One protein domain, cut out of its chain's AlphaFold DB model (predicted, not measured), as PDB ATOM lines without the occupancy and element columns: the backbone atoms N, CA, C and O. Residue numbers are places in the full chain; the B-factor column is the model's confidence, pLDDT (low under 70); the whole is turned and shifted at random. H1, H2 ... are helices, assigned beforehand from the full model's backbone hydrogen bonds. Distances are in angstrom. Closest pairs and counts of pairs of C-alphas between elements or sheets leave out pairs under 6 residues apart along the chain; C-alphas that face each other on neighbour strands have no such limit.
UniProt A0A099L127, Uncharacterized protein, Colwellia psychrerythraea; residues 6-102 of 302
ATOM      1  N   GLN A   6     -75.617 -30.865  -4.727       84.44
ATOM      2  CA  GLN A   6     -74.786 -29.929  -3.974       84.44
ATOM      3  C   GLN A   6     -73.566 -29.453  -4.779       84.44
ATOM      4  O   GLN A   6     -73.360 -28.252  -4.918       84.44
ATOM      5  N   THR A   7     -72.831 -30.359  -5.438       86.44
ATOM      6  CA  THR A   7     -71.668 -29.974  -6.258       86.44
ATOM      7  C   THR A   7     -72.044 -29.010  -7.388       86.44
ATOM      8  O   THR A   7     -71.286 -28.093  -7.699       86.44
ATOM      9  N   ARG A   8     -73.217 -29.174  -8.021       85.06
ATOM     10  CA  ARG A   8     -73.669 -28.242  -9.075       85.06
ATOM     11  C   ARG A   8     -73.894 -26.835  -8.537       85.06
ATOM     12  O   ARG A   8     -73.604 -25.867  -9.242       85.06
ATOM     13  N   LEU A   9     -74.446 -26.739  -7.338       88.69
ATOM     14  CA  LEU A   9     -74.726 -25.476  -6.681       88.69
ATOM     15  C   LEU A   9     -73.425 -24.799  -6.232       88.69
ATOM     16  O   LEU A   9     -73.215 -23.631  -6.557       88.69
ATOM     17  N   ASP A  10     -72.506 -25.550  -5.625       91.06
ATOM     18  CA  ASP A  10     -71.175 -25.059  -5.243       91.06
ATOM     19  C   ASP A  10     -70.395 -24.536  -6.455       91.06
ATOM     20  O   ASP A  10     -69.847 -23.435  -6.425       91.06
ATOM     21  N   ASP A  11     -70.391 -25.287  -7.562       91.19
ATOM     22  CA  ASP A  11     -69.761 -24.852  -8.810       91.19
ATOM     23  C   ASP A  11     -70.414 -23.579  -9.375       91.19
ATOM     24  O   ASP A  11     -69.742 -22.762 -10.003       91.19
ATOM     25  N   THR A  12     -71.724 -23.407  -9.180       93.19
ATOM     26  CA  THR A  12     -72.457 -22.216  -9.633       93.19
ATOM     27  C   THR A  12     -72.072 -20.993  -8.804       93.19
ATOM     28  O   THR A  12     -71.830 -19.931  -9.374       93.19
ATOM     29  N   PHE A  13     -71.923 -21.134  -7.483       94.88
ATOM     30  CA  PHE A  13     -71.409 -20.056  -6.635       94.88
ATOM     31  C   PHE A  13     -69.953 -19.708  -6.954       94.88
ATOM     32  O   PHE A  13     -69.648 -18.532  -7.135       94.88
ATOM     33  N   LYS A  14     -69.081 -20.708  -7.142       94.56
ATOM     34  CA  LYS A  14     -67.694 -20.485  -7.597       94.56
ATOM     35  C   LYS A  14     -67.633 -19.758  -8.939       94.56
ATOM     36  O   LYS A  14     -66.697 -19.008  -9.193       94.56
ATOM     37  N   TYR A  15     -68.596 -20.005  -9.827       95.31
ATOM     38  CA  TYR A  15     -68.693 -19.288 -11.094       95.31
ATOM     39  C   TYR A  15     -69.149 -17.838 -10.893       95.31
ATOM     40  O   TYR A  15     -68.524 -16.933 -11.436       95.31
ATOM     41  N   LEU A  16     -70.186 -17.605 -10.079       95.50
ATOM     42  CA  LEU A  16     -70.647 -16.256  -9.732       95.50
ATOM     43  C   LEU A  16     -69.520 -15.403  -9.135       95.50
ATOM     44  O   LEU A  16     -69.349 -14.263  -9.548       95.50
ATOM     45  N   GLU A  17     -68.705 -15.967  -8.240       94.94
ATOM     46  CA  GLU A  17     -67.548 -15.291  -7.626       94.94
ATOM     47  C   GLU A  17     -66.497 -14.817  -8.652       94.94
ATOM     48  O   GLU A  17     -65.746 -13.884  -8.368       94.94
ATOM     49  N   LYS A  18     -66.457 -15.415  -9.853       94.75
ATOM     50  CA  LYS A  18     -65.555 -15.020 -10.950       94.75
ATOM     51  C   LYS A  18     -66.121 -13.916 -11.840       94.75
ATOM     52  O   LYS A  18     -65.360 -13.299 -12.584       94.75
ATOM     53  N   ILE A  19     -67.435 -13.677 -11.813       94.81
ATOM     54  CA  ILE A  19     -68.049 -12.648 -12.652       94.81
ATOM     55  C   ILE A  19     -67.608 -11.280 -12.136       94.81
ATOM     56  O   ILE A  19     -67.959 -10.860 -11.036       94.81
ATOM     57  N   GLN A  20     -66.856 -10.554 -12.957       93.19
ATOM     58  CA  GLN A  20     -66.417  -9.211 -12.607       93.19
ATOM     59  C   GLN A  20     -67.593  -8.231 -12.543       93.19
ATOM     60  O   GLN A  20     -68.526  -8.277 -13.349       93.19
ATOM     61  N   GLY A  21     -67.513  -7.303 -11.591       88.00
ATOM     62  CA  GLY A  21     -68.431  -6.177 -11.486       88.00
ATOM     63  C   GLY A  21     -69.737  -6.455 -10.747       88.00
ATOM     64  O   GLY A  21     -70.489  -5.508 -10.572       88.00
ATOM     65  N   ILE A  22     -70.027  -7.671 -10.267       89.44
ATOM     66  CA  ILE A  22     -71.179  -7.889  -9.371       89.44
ATOM     67  C   ILE A  22     -70.838  -7.496  -7.928       89.44
ATOM     68  O   ILE A  22     -69.714  -7.677  -7.463       89.44
ATOM     69  N   SER A  23     -71.811  -6.958  -7.192       90.75
ATOM     70  CA  SER A  23     -71.628  -6.617  -5.778       90.75
ATOM     71  C   SER A  23     -71.349  -7.860  -4.919       90.75
ATOM     72  O   SER A  23     -72.218  -8.720  -4.760       90.75
ATOM     73  N   LYS A  24     -70.158  -7.911  -4.298       90.69
ATOM     74  CA  LYS A  24     -69.748  -8.998  -3.388       90.69
ATOM     75  C   LYS A  24     -70.706  -9.173  -2.207       90.69
ATOM     76  O   LYS A  24     -71.057 -10.298  -1.882       90.69
ATOM     77  N   THR A  25     -71.184  -8.079  -1.615       89.81
ATOM     78  CA  THR A  25     -72.146  -8.113  -0.500       89.81
ATOM     79  C   THR A  25     -73.442  -8.822  -0.895       89.81
ATOM     80  O   THR A  25     -73.876  -9.748  -0.220       89.81
ATOM     81  N   HIS A  26     -74.016  -8.453  -2.041       89.88
ATOM     82  CA  HIS A  26     -75.257  -9.052  -2.536       89.88
ATOM     83  C   HIS A  26     -75.062 -10.505  -2.991       89.88
ATOM     84  O   HIS A  26     -75.969 -11.327  -2.858       89.88
ATOM     85  N   LEU A  27     -73.878 -10.845  -3.511       93.94
ATOM     86  CA  LEU A  27     -73.519 -12.234  -3.785       93.94
ATOM     87  C   LEU A  27     -73.463 -13.060  -2.493       93.94
ATOM     88  O   LEU A  27     -73.985 -14.174  -2.466       93.94
ATOM     89  N   SER A  28     -72.888 -12.517  -1.418       93.25
ATOM     90  CA  SER A  28     -72.868 -13.175  -0.107       93.25
ATOM     91  C   SER A  28     -74.277 -13.403   0.440       93.25
ATOM     92  O   SER A  28     -74.554 -14.497   0.919       93.25
ATOM     93  N   GLU A  29     -75.197 -12.442   0.305       92.12
ATOM     94  CA  GLU A  29     -76.610 -12.632   0.681       92.12
ATOM     95  C   GLU A  29     -77.265 -13.789  -0.086       92.12
ATOM     96  O   GLU A  29     -77.945 -14.632   0.504       92.12
ATOM     97  N   LEU A  30     -77.051 -13.848  -1.406       93.44
ATOM     98  CA  LEU A  30     -77.556 -14.936  -2.246       93.44
ATOM     99  C   LEU A  30     -76.977 -16.289  -1.806       93.44
ATOM    100  O   LEU A  30     -77.709 -17.281  -1.738       93.44
ATOM    101  N   LYS A  31     -75.676 -16.324  -1.496       94.00
ATOM    102  CA  LYS A  31     -74.967 -17.518  -1.025       94.00
ATOM    103  C   LYS A  31     -75.507 -17.987   0.321       94.00
ATOM    104  O   LYS A  31     -75.932 -19.131   0.415       94.00
ATOM    105  N   ILE A  32     -75.600 -17.104   1.315       92.94
ATOM    106  CA  ILE A  32     -76.172 -17.416   2.635       92.94
ATOM    107  C   ILE A  32     -77.580 -17.997   2.492       92.94
ATOM    108  O   ILE A  32     -77.908 -18.983   3.147       92.94
ATOM    109  N   LYS A  33     -78.397 -17.429   1.596       92.25
ATOM    110  CA  LYS A  33     -79.776 -17.875   1.401       92.25
ATOM    111  C   LYS A  33     -79.887 -19.281   0.808       92.25
ATOM    112  O   LYS A  33     -80.777 -20.019   1.211       92.25
ATOM    113  N   TYR A  34     -79.044 -19.634  -0.164       93.00
ATOM    114  CA  TYR A  34     -79.271 -20.833  -0.978       93.00
ATOM    115  C   TYR A  34     -78.159 -21.875  -0.948       93.00
ATOM    116  O   TYR A  34     -78.385 -22.941  -1.496       93.00
ATOM    117  N   GLN A  35     -76.997 -21.643  -0.326       85.94
ATOM    118  CA  GLN A  35     -75.819 -22.529  -0.425       85.94
ATOM    119  C   GLN A  35     -76.089 -24.003  -0.075       85.94
ATOM    120  O   GLN A  35     -75.371 -24.869  -0.566       85.94
ATOM    121  N   LYS A  36     -77.116 -24.303   0.724       85.88
ATOM    122  CA  LYS A  36     -77.498 -25.672   1.119       85.88
ATOM    123  C   LYS A  36     -78.914 -26.069   0.669       85.88
ATOM    124  O   LYS A  36     -79.469 -27.039   1.175       85.88
ATOM    125  N   ASP A  37     -79.520 -25.322  -0.253       86.75
ATOM    126  CA  ASP A  37     -80.900 -25.541  -0.695       86.75
ATOM    127  C   ASP A  37     -80.962 -26.556  -1.854       86.75
ATOM    128  O   ASP A  37     -80.694 -26.249  -3.024       86.75
ATOM    129  N   ALA A  38     -81.320 -27.798  -1.515       83.31
ATOM    130  CA  ALA A  38     -81.430 -28.898  -2.472       83.31
ATOM    131  C   ALA A  38     -82.532 -28.669  -3.525       83.31
ATOM    132  O   ALA A  38     -82.348 -29.032  -4.693       83.31
ATOM    133  N   THR A  39     -83.637 -28.019  -3.146       86.88
ATOM    134  CA  THR A  39     -84.754 -27.695  -4.046       86.88
ATOM    135  C   THR A  39     -84.300 -26.711  -5.115       86.88
ATOM    136  O   THR A  39     -84.546 -26.907  -6.309       86.88
ATOM    137  N   VAL A  40     -83.551 -25.683  -4.717       87.56
ATOM    138  CA  VAL A  40     -82.986 -24.707  -5.654       87.56
ATOM    139  C   VAL A  40     -81.938 -25.344  -6.557       87.56
ATOM    140  O   VAL A  40     -81.911 -25.054  -7.753       87.56
ATOM    141  N   SER A  41     -81.122 -26.264  -6.042       84.44
ATOM    142  CA  SER A  41     -80.177 -27.005  -6.882       84.44
ATOM    143  C   SER A  41     -80.865 -27.823  -7.986       84.44
ATOM    144  O   SER A  41     -80.374 -27.884  -9.122       84.44
ATOM    145  N   ALA A  42     -82.009 -28.444  -7.685       84.62
ATOM    146  CA  ALA A  42     -82.814 -29.134  -8.689       84.62
ATOM    147  C   ALA A  42     -83.407 -28.146  -9.709       84.62
ATOM    148  O   ALA A  42     -83.286 -28.363 -10.916       84.62
ATOM    149  N   LEU A  43     -83.957 -27.024  -9.235       86.38
ATOM    150  CA  LEU A  43     -84.579 -25.985 -10.062       86.38
ATOM    151  C   LEU A  43     -83.623 -25.411 -11.121       86.38
ATOM    152  O   LEU A  43     -83.982 -25.291 -12.299       86.38
ATOM    153  N   ILE A  44     -82.389 -25.092 -10.722       87.56
ATOM    154  CA  ILE A  44     -81.381 -24.507 -11.622       87.56
ATOM    155  C   ILE A  44     -80.726 -25.542 -12.538       87.56
ATOM    156  O   ILE A  44     -79.889 -25.182 -13.367       87.56
ATOM    157  N   SER A  45     -81.070 -26.826 -12.403       85.44
ATOM    158  CA  SER A  45     -80.529 -27.867 -13.266       85.44
ATOM    159  C   SER A  45     -80.825 -27.560 -14.732       85.44
ATOM    160  O   SER A  45     -81.916 -27.121 -15.104       85.44
ATOM    161  N   ILE A  46     -79.821 -27.803 -15.566       80.56
ATOM    162  CA  ILE A  46     -79.925 -27.658 -17.011       80.56
ATOM    163  C   ILE A  46     -80.240 -29.039 -17.573       80.56
ATOM    164  O   ILE A  46     -79.546 -30.007 -17.249       80.56
ATOM    165  N   ASP A  47     -81.296 -29.124 -18.376       70.56
ATOM    166  CA  ASP A  47     -81.730 -30.363 -19.010       70.56
ATOM    167  C   ASP A  47     -80.748 -30.843 -20.101       70.56
ATOM    168  O   ASP A  47     -79.733 -30.209 -20.408       70.56
ATOM    169  N   GLY A  48     -81.025 -32.019 -20.668       62.16
ATOM    170  CA  GLY A  48     -80.211 -32.618 -21.728       62.16
ATOM    171  C   GLY A  48     -80.205 -31.837 -23.045       62.16
ATOM    172  O   GLY A  48     -79.416 -32.170 -23.923       62.16
ATOM    173  N   SER A  49     -81.036 -30.800 -23.188       62.00
ATOM    174  CA  SER A  49     -81.147 -30.036 -24.429       62.00
ATOM    175  C   SER A  49     -80.029 -29.000 -24.598       62.00
ATOM    176  O   SER A  49     -79.826 -28.511 -25.707       62.00
ATOM    177  N   TRP A  50     -79.286 -28.669 -23.536       79.69
ATOM    178  CA  TRP A  50     -78.099 -27.817 -23.626       79.69
ATOM    179  C   TRP A  50     -76.870 -28.652 -23.977       79.69
ATOM    180  O   TRP A  50     -76.523 -29.592 -23.256       79.69
ATOM    181  N   THR A  51     -76.171 -28.261 -25.044       71.69
ATOM    182  CA  THR A  51     -75.003 -28.976 -25.564       71.69
ATOM    183  C   THR A  51     -73.974 -29.256 -24.465       71.69
ATOM    184  O   THR A  51     -73.515 -28.363 -23.735       71.69
ATOM    185  N   ARG A  52     -73.620 -30.538 -24.326       66.38
ATOM    186  CA  ARG A  52     -72.617 -31.021 -23.375       66.38
ATOM    187  C   ARG A  52     -71.261 -31.087 -24.079       66.38
ATOM    188  O   ARG A  52     -71.167 -31.532 -25.210       66.38
ATOM    189  N   GLY A  53     -70.237 -30.577 -23.405       64.81
ATOM    190  CA  GLY A  53     -68.878 -30.404 -23.920       64.81
ATOM    191  C   GLY A  53     -68.106 -29.414 -23.047       64.81
ATOM    192  O   GLY A  53     -68.732 -28.585 -22.364       64.81
ATOM    193  N   ASP A  54     -66.778 -29.511 -23.034       62.12
ATOM    194  CA  ASP A  54     -65.911 -28.661 -22.203       62.12
ATOM    195  C   ASP A  54     -65.944 -27.200 -22.654       62.12
ATOM    196  O   ASP A  54     -66.137 -26.311 -21.825       62.12
ATOM    197  N   ASN A  55     -65.977 -26.966 -23.968       67.06
ATOM    198  CA  ASN A  55     -66.119 -25.630 -24.566       67.06
ATOM    199  C   ASN A  55     -67.470 -24.955 -24.244       67.06
ATOM    200  O   ASN A  55     -67.660 -23.777 -24.510       67.06
ATOM    201  N   GLN A  56     -68.426 -25.694 -23.667       81.00
ATOM    202  CA  GLN A  56     -69.749 -25.195 -23.268       81.00
ATOM    203  C   GLN A  56     -69.938 -25.201 -21.740       81.00
ATOM    204  O   GLN A  56     -71.025 -24.906 -21.234       81.00
ATOM    205  N   LYS A  57     -68.901 -25.566 -20.974       84.44
ATOM    206  CA  LYS A  57     -68.964 -25.695 -19.511       84.44
ATOM    207  C   LYS A  57     -69.300 -24.374 -18.831       84.44
ATOM    208  O   LYS A  57     -70.234 -24.340 -18.030       84.44
ATOM    209  N   ASN A  58     -68.594 -23.303 -19.173       89.00
ATOM    210  CA  ASN A  58     -68.806 -21.991 -18.566       89.00
ATOM    211  C   ASN A  58     -70.186 -21.421 -18.913       89.00
ATOM    212  O   ASN A  58     -70.916 -21.030 -18.008       89.00
ATOM    213  N   LYS A  59     -70.630 -21.543 -20.171       90.75
ATOM    214  CA  LYS A  59     -72.010 -21.224 -20.580       90.75
ATOM    215  C   LYS A  59     -73.067 -21.929 -19.721       90.75
ATOM    216  O   LYS A  59     -74.043 -21.305 -19.306       90.75
ATOM    217  N   ARG A  60     -72.889 -23.219 -19.404       90.06
ATOM    218  CA  ARG A  60     -73.809 -23.946 -18.507       90.06
ATOM    219  C   ARG A  60     -73.776 -23.399 -17.078       90.06
ATOM    220  O   ARG A  60     -74.824 -23.305 -16.445       90.06
ATOM    221  N   HIS A  61     -72.608 -23.041 -16.551       91.88
ATOM    222  CA  HIS A  61     -72.520 -22.411 -15.230       91.88
ATOM    223  C   HIS A  61     -73.154 -21.014 -15.219       91.88
ATOM    224  O   HIS A  61     -73.897 -20.711 -14.289       91.88
ATOM    225  N   ALA A  62     -72.974 -20.222 -16.279       93.69
ATOM    226  CA  ALA A  62     -73.658 -18.947 -16.467       93.69
ATOM    227  C   ALA A  62     -75.186 -19.124 -16.494       93.69
ATOM    228  O   ALA A  62     -75.899 -18.402 -15.801       93.69
ATOM    229  N   GLY A  63     -75.697 -20.123 -17.225       94.19
ATOM    230  CA  GLY A  63     -77.132 -20.435 -17.264       94.19
ATOM    231  C   GLY A  63     -77.691 -20.786 -15.883       94.19
ATOM    232  O   GLY A  63     -78.694 -20.221 -15.453       94.19
ATOM    233  N   ARG A  64     -76.999 -21.651 -15.131       94.00
ATOM    234  CA  ARG A  64     -77.366 -21.986 -13.740       94.00
ATOM    235  C   ARG A  64     -77.355 -20.763 -12.831       94.00
ATOM    236  O   ARG A  64     -78.278 -20.589 -12.040       94.00
ATOM    237  N   ALA A  65     -76.332 -19.919 -12.958       95.44
ATOM    238  CA  ALA A  65     -76.211 -18.678 -12.208       95.44
ATOM    239  C   ALA A  65     -77.392 -17.739 -12.491       95.44
ATOM    240  O   ALA A  65     -77.976 -17.198 -11.554       95.44
ATOM    241  N   LEU A  66     -77.806 -17.610 -13.755       94.88
ATOM    242  CA  LEU A  66     -78.988 -16.840 -14.136       94.88
ATOM    243  C   LEU A  66     -80.256 -17.396 -13.479       94.88
ATOM    244  O   LEU A  66     -81.001 -16.638 -12.863       94.88
ATOM    245  N   PHE A  67     -80.491 -18.708 -13.547       94.19
ATOM    246  CA  PHE A  67     -81.687 -19.321 -12.954       94.19
ATOM    247  C   PHE A  67     -81.714 -19.189 -11.430       94.19
ATOM    248  O   PHE A  67     -82.770 -18.931 -10.852       94.19
ATOM    249  N   LEU A  68     -80.551 -19.284 -10.781       95.25
ATOM    250  CA  LEU A  68     -80.411 -19.013  -9.353       95.25
ATOM    251  C   LEU A  68     -80.804 -17.564  -9.026       95.25
ATOM    252  O   LEU A  68     -81.572 -17.322  -8.093       95.25
ATOM    253  N   CYS A  69     -80.338 -16.601  -9.824       94.38
ATOM    254  CA  CYS A  69     -80.682 -15.190  -9.660       94.38
ATOM    255  C   CYS A  69     -82.172 -14.911  -9.926       94.38
ATOM    256  O   CYS A  69     -82.790 -14.135  -9.199       94.38
ATOM    257  N   MET A  70     -82.783 -15.579 -10.907       92.75
ATOM    258  CA  MET A  70     -84.226 -15.493 -11.175       92.75
ATOM    259  C   MET A  70     -85.061 -16.064 -10.026       92.75
ATOM    260  O   MET A  70     -86.081 -15.482  -9.649       92.75
ATOM    261  N   ASN A  71     -84.622 -17.176  -9.432       92.75
ATOM    262  CA  ASN A  71     -85.250 -17.710  -8.230       92.75
ATOM    263  C   ASN A  71     -85.148 -16.709  -7.069       92.75
ATOM    264  O   ASN A  71     -86.140 -16.423  -6.402       92.75
ATOM    265  N   TRP A  72     -83.978 -16.092  -6.881       91.88
ATOM    266  CA  TRP A  72     -83.773 -15.063  -5.858       91.88
ATOM    267  C   TRP A  72     -84.627 -13.806  -6.068       91.88
ATOM    268  O   TRP A  72     -85.101 -13.202  -5.104       91.88
ATOM    269  N   TYR A  73     -84.867 -13.442  -7.327       88.62
ATOM    270  CA  TYR A  73     -85.792 -12.389  -7.747       88.62
ATOM    271  C   TYR A  73     -87.272 -12.742  -7.486       88.62
ATOM    272  O   TYR A  73     -88.147 -11.874  -7.544       88.62
ATOM    273  N   GLY A  74     -87.578 -14.005  -7.172       89.19
ATOM    274  CA  GLY A  74     -88.941 -14.495  -6.982       89.19
ATOM    275  C   GLY A  74     -89.680 -14.681  -8.305       89.19
ATOM    276  O   GLY A  74     -90.844 -14.307  -8.407       89.19
ATOM    277  N   ALA A  75     -88.991 -15.180  -9.332       89.25
ATOM    278  CA  ALA A  75     -89.564 -15.503 -10.640       89.25
ATOM    279  C   ALA A  75     -89.163 -16.913 -11.098       89.25
ATOM    280  O   ALA A  75     -88.789 -17.144 -12.251       89.25
ATOM    281  N   ALA A  76     -89.236 -17.872 -10.171       90.31
ATOM    282  CA  ALA A  76     -88.987 -19.284 -10.450       90.31
ATOM    283  C   ALA A  76     -89.895 -19.824 -11.570       90.31
ATOM    284  O   ALA A  76     -89.449 -20.597 -12.414       90.31
ATOM    285  N   ASN A  77     -91.137 -19.335 -11.640       90.06
ATOM    286  CA  ASN A  77     -92.116 -19.671 -12.675       90.06
ATOM    287  C   ASN A  77     -91.688 -19.292 -14.107       90.06
ATOM    288  O   ASN A  77     -92.251 -19.822 -15.057       90.06
ATOM    289  N   LYS A  78     -90.695 -18.408 -14.287       91.31
ATOM    290  CA  LYS A  78     -90.171 -18.006 -15.607       91.31
ATOM    291  C   LYS A  78     -88.869 -18.708 -15.995       91.31
ATOM    292  O   LYS A  78     -88.348 -18.471 -17.083       91.31
ATOM    293  N   ILE A  79     -88.324 -19.573 -15.135       91.31
ATOM    294  CA  ILE A  79     -87.057 -20.274 -15.406       91.31
ATOM    295  C   ILE A  79     -87.173 -21.189 -16.633       91.31
ATOM    296  O   ILE A  79     -86.210 -21.289 -17.387       91.31
ATOM    297  N   SER A  80     -88.333 -21.814 -16.868       89.50
ATOM    298  CA  SER A  80     -88.560 -22.632 -18.072       89.50
ATOM    299  C   SER A  80     -88.407 -21.801 -19.353       89.50
ATOM    300  O   SER A  80     -87.609 -22.137 -20.227       89.50
ATOM    301  N   ASP A  81     -89.066 -20.641 -19.413       90.12
ATOM    302  CA  ASP A  81     -88.969 -19.730 -20.559       90.12
ATOM    303  C   ASP A  81     -87.528 -19.232 -20.764       90.12
ATOM    304  O   ASP A  81     -87.019 -19.183 -21.888       90.12
ATOM    305  N   ALA A  82     -86.833 -18.902 -19.669       90.12
ATOM    306  CA  ALA A  82     -85.442 -18.464 -19.721       90.12
ATOM    307  C   ALA A  82     -84.487 -19.574 -20.184       90.12
ATOM    308  O   ALA A  82     -83.530 -19.274 -20.902       90.12
ATOM    309  N   LYS A  83     -84.737 -20.844 -19.833       90.69
ATOM    310  CA  LYS A  83     -83.964 -21.992 -20.342       90.69
ATOM    311  C   LYS A  83     -84.036 -22.064 -21.862       90.69
ATOM    312  O   LYS A  83     -82.990 -22.178 -22.497       90.69
ATOM    313  N   SER A  84     -85.233 -21.936 -22.428       88.69
ATOM    314  CA  SER A  84     -85.439 -21.931 -23.879       88.69
ATOM    315  C   SER A  84     -84.774 -20.725 -24.544       88.69
ATOM    316  O   SER A  84     -84.061 -20.880 -25.535       88.69
ATOM    317  N   TYR A  85     -84.935 -19.530 -23.970       89.25
ATOM    318  CA  TYR A  85     -84.389 -18.294 -24.536       89.25
ATOM    319  C   TYR A  85     -82.850 -18.251 -24.527       89.25
ATOM    320  O   TYR A  85     -82.233 -17.885 -25.528       89.25
ATOM    321  N   TYR A  86     -82.211 -18.649 -23.423       90.19
ATOM    322  CA  TYR A  86     -80.753 -18.563 -23.269       90.19
ATOM    323  C   TYR A  86     -79.980 -19.773 -23.801       90.19
ATOM    324  O   TYR A  86     -78.752 -19.718 -23.886       90.19
ATOM    325  N   LYS A  87     -80.664 -20.843 -24.226       87.44
ATOM    326  CA  LYS A  87     -80.026 -22.055 -24.766       87.44
ATOM    327  C   LYS A  87     -79.044 -21.754 -25.902       87.44
ATOM    328  O   LYS A  87     -77.950 -22.316 -25.927       87.44
ATOM    329  N   ASN A  88     -79.398 -20.846 -26.809       87.69
ATOM    330  CA  ASN A  88     -78.587 -20.513 -27.990       87.69
ATOM    331  C   ASN A  88     -77.745 -19.242 -27.812       87.69
ATOM    332  O   ASN A  88     -77.061 -18.822 -28.737       87.69
ATOM    333  N   LYS A  89     -77.763 -18.644 -26.619       89.69
ATOM    334  CA  LYS A  89     -77.018 -17.424 -26.304       89.69
ATOM    335  C   LYS A  89     -75.568 -17.724 -25.949       89.69
ATOM    336  O   LYS A  89     -75.231 -18.839 -25.544       89.69
ATOM    337  N   THR A  90     -74.695 -16.746 -26.126       90.94
ATOM    338  CA  THR A  90     -73.298 -16.828 -25.694       90.94
ATOM    339  C   THR A  90     -73.200 -16.769 -24.168       90.94
ATOM    340  O   THR A  90     -74.110 -16.302 -23.484       90.94
ATOM    341  N   GLU A  91     -72.079 -17.233 -23.615       92.06
ATOM    342  CA  GLU A  91     -71.779 -17.066 -22.188       92.06
ATOM    343  C   GLU A  91     -71.849 -15.594 -21.766       92.06
ATOM    344  O   GLU A  91     -72.479 -15.283 -20.758       92.06
ATOM    345  N   ASN A  92     -71.280 -14.692 -22.572       92.19
ATOM    346  CA  ASN A  92     -71.265 -13.255 -22.298       92.19
ATOM    347  C   ASN A  92     -72.679 -12.667 -22.227       92.19
ATOM    348  O   ASN A  92     -72.988 -11.947 -21.282       92.19
ATOM    349  N   GLU A  93     -73.565 -13.020 -23.164       90.88
ATOM    350  CA  GLU A  93     -74.969 -12.584 -23.121       90.88
ATOM    351  C   GLU A  93     -75.677 -13.058 -21.841       90.88
ATOM    352  O   GLU A  93     -76.437 -12.303 -21.232       90.88
ATOM    353  N   ILE A  94     -75.408 -14.289 -21.392       93.12
ATOM    354  CA  ILE A  94     -75.971 -14.812 -20.140       93.12
ATOM    355  C   ILE A  94     -75.373 -14.080 -18.932       93.12
ATOM    356  O   ILE A  94     -76.096 -13.741 -17.996       93.12
ATOM    357  N   VAL A  95     -74.067 -13.804 -18.936       94.12
ATOM    358  CA  VAL A  95     -73.387 -13.067 -17.862       94.12
ATOM    359  C   VAL A  95     -73.939 -11.644 -17.726       94.12
ATOM    360  O   VAL A  95     -74.166 -11.192 -16.603       94.12
ATOM    361  N   GLU A  96     -74.241 -10.954 -18.825       91.75
ATOM    362  CA  GLU A  96     -74.895  -9.637 -18.777       91.75
ATOM    363  C   GLU A  96     -76.311  -9.703 -18.180       91.75
ATOM    364  O   GLU A  96     -76.725  -8.824 -17.409       91.75
ATOM    365  N   ALA A  97     -77.043 -10.786 -18.447       91.94
ATOM    366  CA  ALA A  97     -78.313 -11.046 -17.780       91.94
ATOM    367  C   ALA A  97     -78.118 -11.302 -16.274       91.94
ATOM    368  O   ALA A  97     -78.832 -10.722 -15.461       91.94
ATOM    369  N   VAL A  98     -77.112 -12.087 -15.872       94.38
ATOM    370  CA  VAL A  98     -76.781 -12.328 -14.453       94.38
ATOM    371  C   VAL A  98     -76.458 -11.020 -13.731       94.38
ATOM    372  O   VAL A  98     -77.028 -10.743 -12.674       94.38
ATOM    373  N   LYS A  99     -75.604 -10.170 -14.312       93.12
ATOM    374  CA  LYS A  99     -75.222  -8.869 -13.734       93.12
ATOM    375  C   LYS A  99     -76.426  -7.977 -13.450       93.12
ATOM    376  O   LYS A  99     -76.385  -7.166 -12.528       93.12
ATOM    377  N   SER A 100     -77.514  -8.127 -14.201       91.06
ATOM    378  CA  SER A 100     -78.746  -7.352 -14.022       91.06
ATOM    379  C   SER A 100     -79.420  -7.590 -12.666       91.06
ATOM    380  O   SER A 100     -80.069  -6.689 -12.135       91.06
ATOM    381  N   PHE A 101     -79.190  -8.744 -12.036       92.31
ATOM    382  CA  PHE A 101     -79.725  -9.076 -10.711       92.31
ATOM    383  C   PHE A 101     -78.924  -8.493  -9.543       92.31
ATOM    384  O   PHE A 101     -79.382  -8.559  -8.402       92.31
ATOM    385  N   PHE A 102     -77.784  -7.860  -9.816       92.12
ATOM    386  CA  PHE A 102     -76.921  -7.250  -8.810       92.12
ATOM    387  C   PHE A 102     -76.734  -5.757  -9.088       92.12
ATOM    388  O   PHE A 102     -76.765  -5.332 -10.249       92.12
TER     389      PHE A 102
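Overview. This is residues 6 to 102 of the 302 residues of an uncharacterized protein of Colwellia psychrerythraea (UniProt A0A099L127). A long helix, H4, runs through the middle of a compact all-helix body; H1 crosses it, while H5 and H6 pack alongside. H3 packs on H1, and H2 lies at the rim. The printed part has 97 residues, with six named helices, H1 to H6 in order, and no named strand; the radius of gyration of the C-alphas is 12.1 A, the spans 32 by 27 by 23 A.

Along the chain. H1, residues 6 to 16, begins at C-alpha 6 (-74.786, -29.929, -3.974). H2 is 24 to 34, H3 38 to 43, H4 54 to 72 (27.8 A), H5 76 to 86, and H6 91 to 100, ending at C-alpha 100 (-78.746, -7.352, -14.022).

Arrangement. The hub, H4, touches H1 with residues 58 to 65 alone, about perpendicular at 88 degrees; the closest C-alphas, Thr 12 and His 61, are 5.6 A apart. H4 and H5 form a hairpin. O i to N i+4 pairs are within hydrogen-bond range throughout H1, H2, H3 and H6, in 13 of 15 in H4 and 5 of 7 in H5.

Size, cuts and confidence. The printed part has no cut and no long link; pLDDT is under 70 at residues 48 to 49 and 52 to 55.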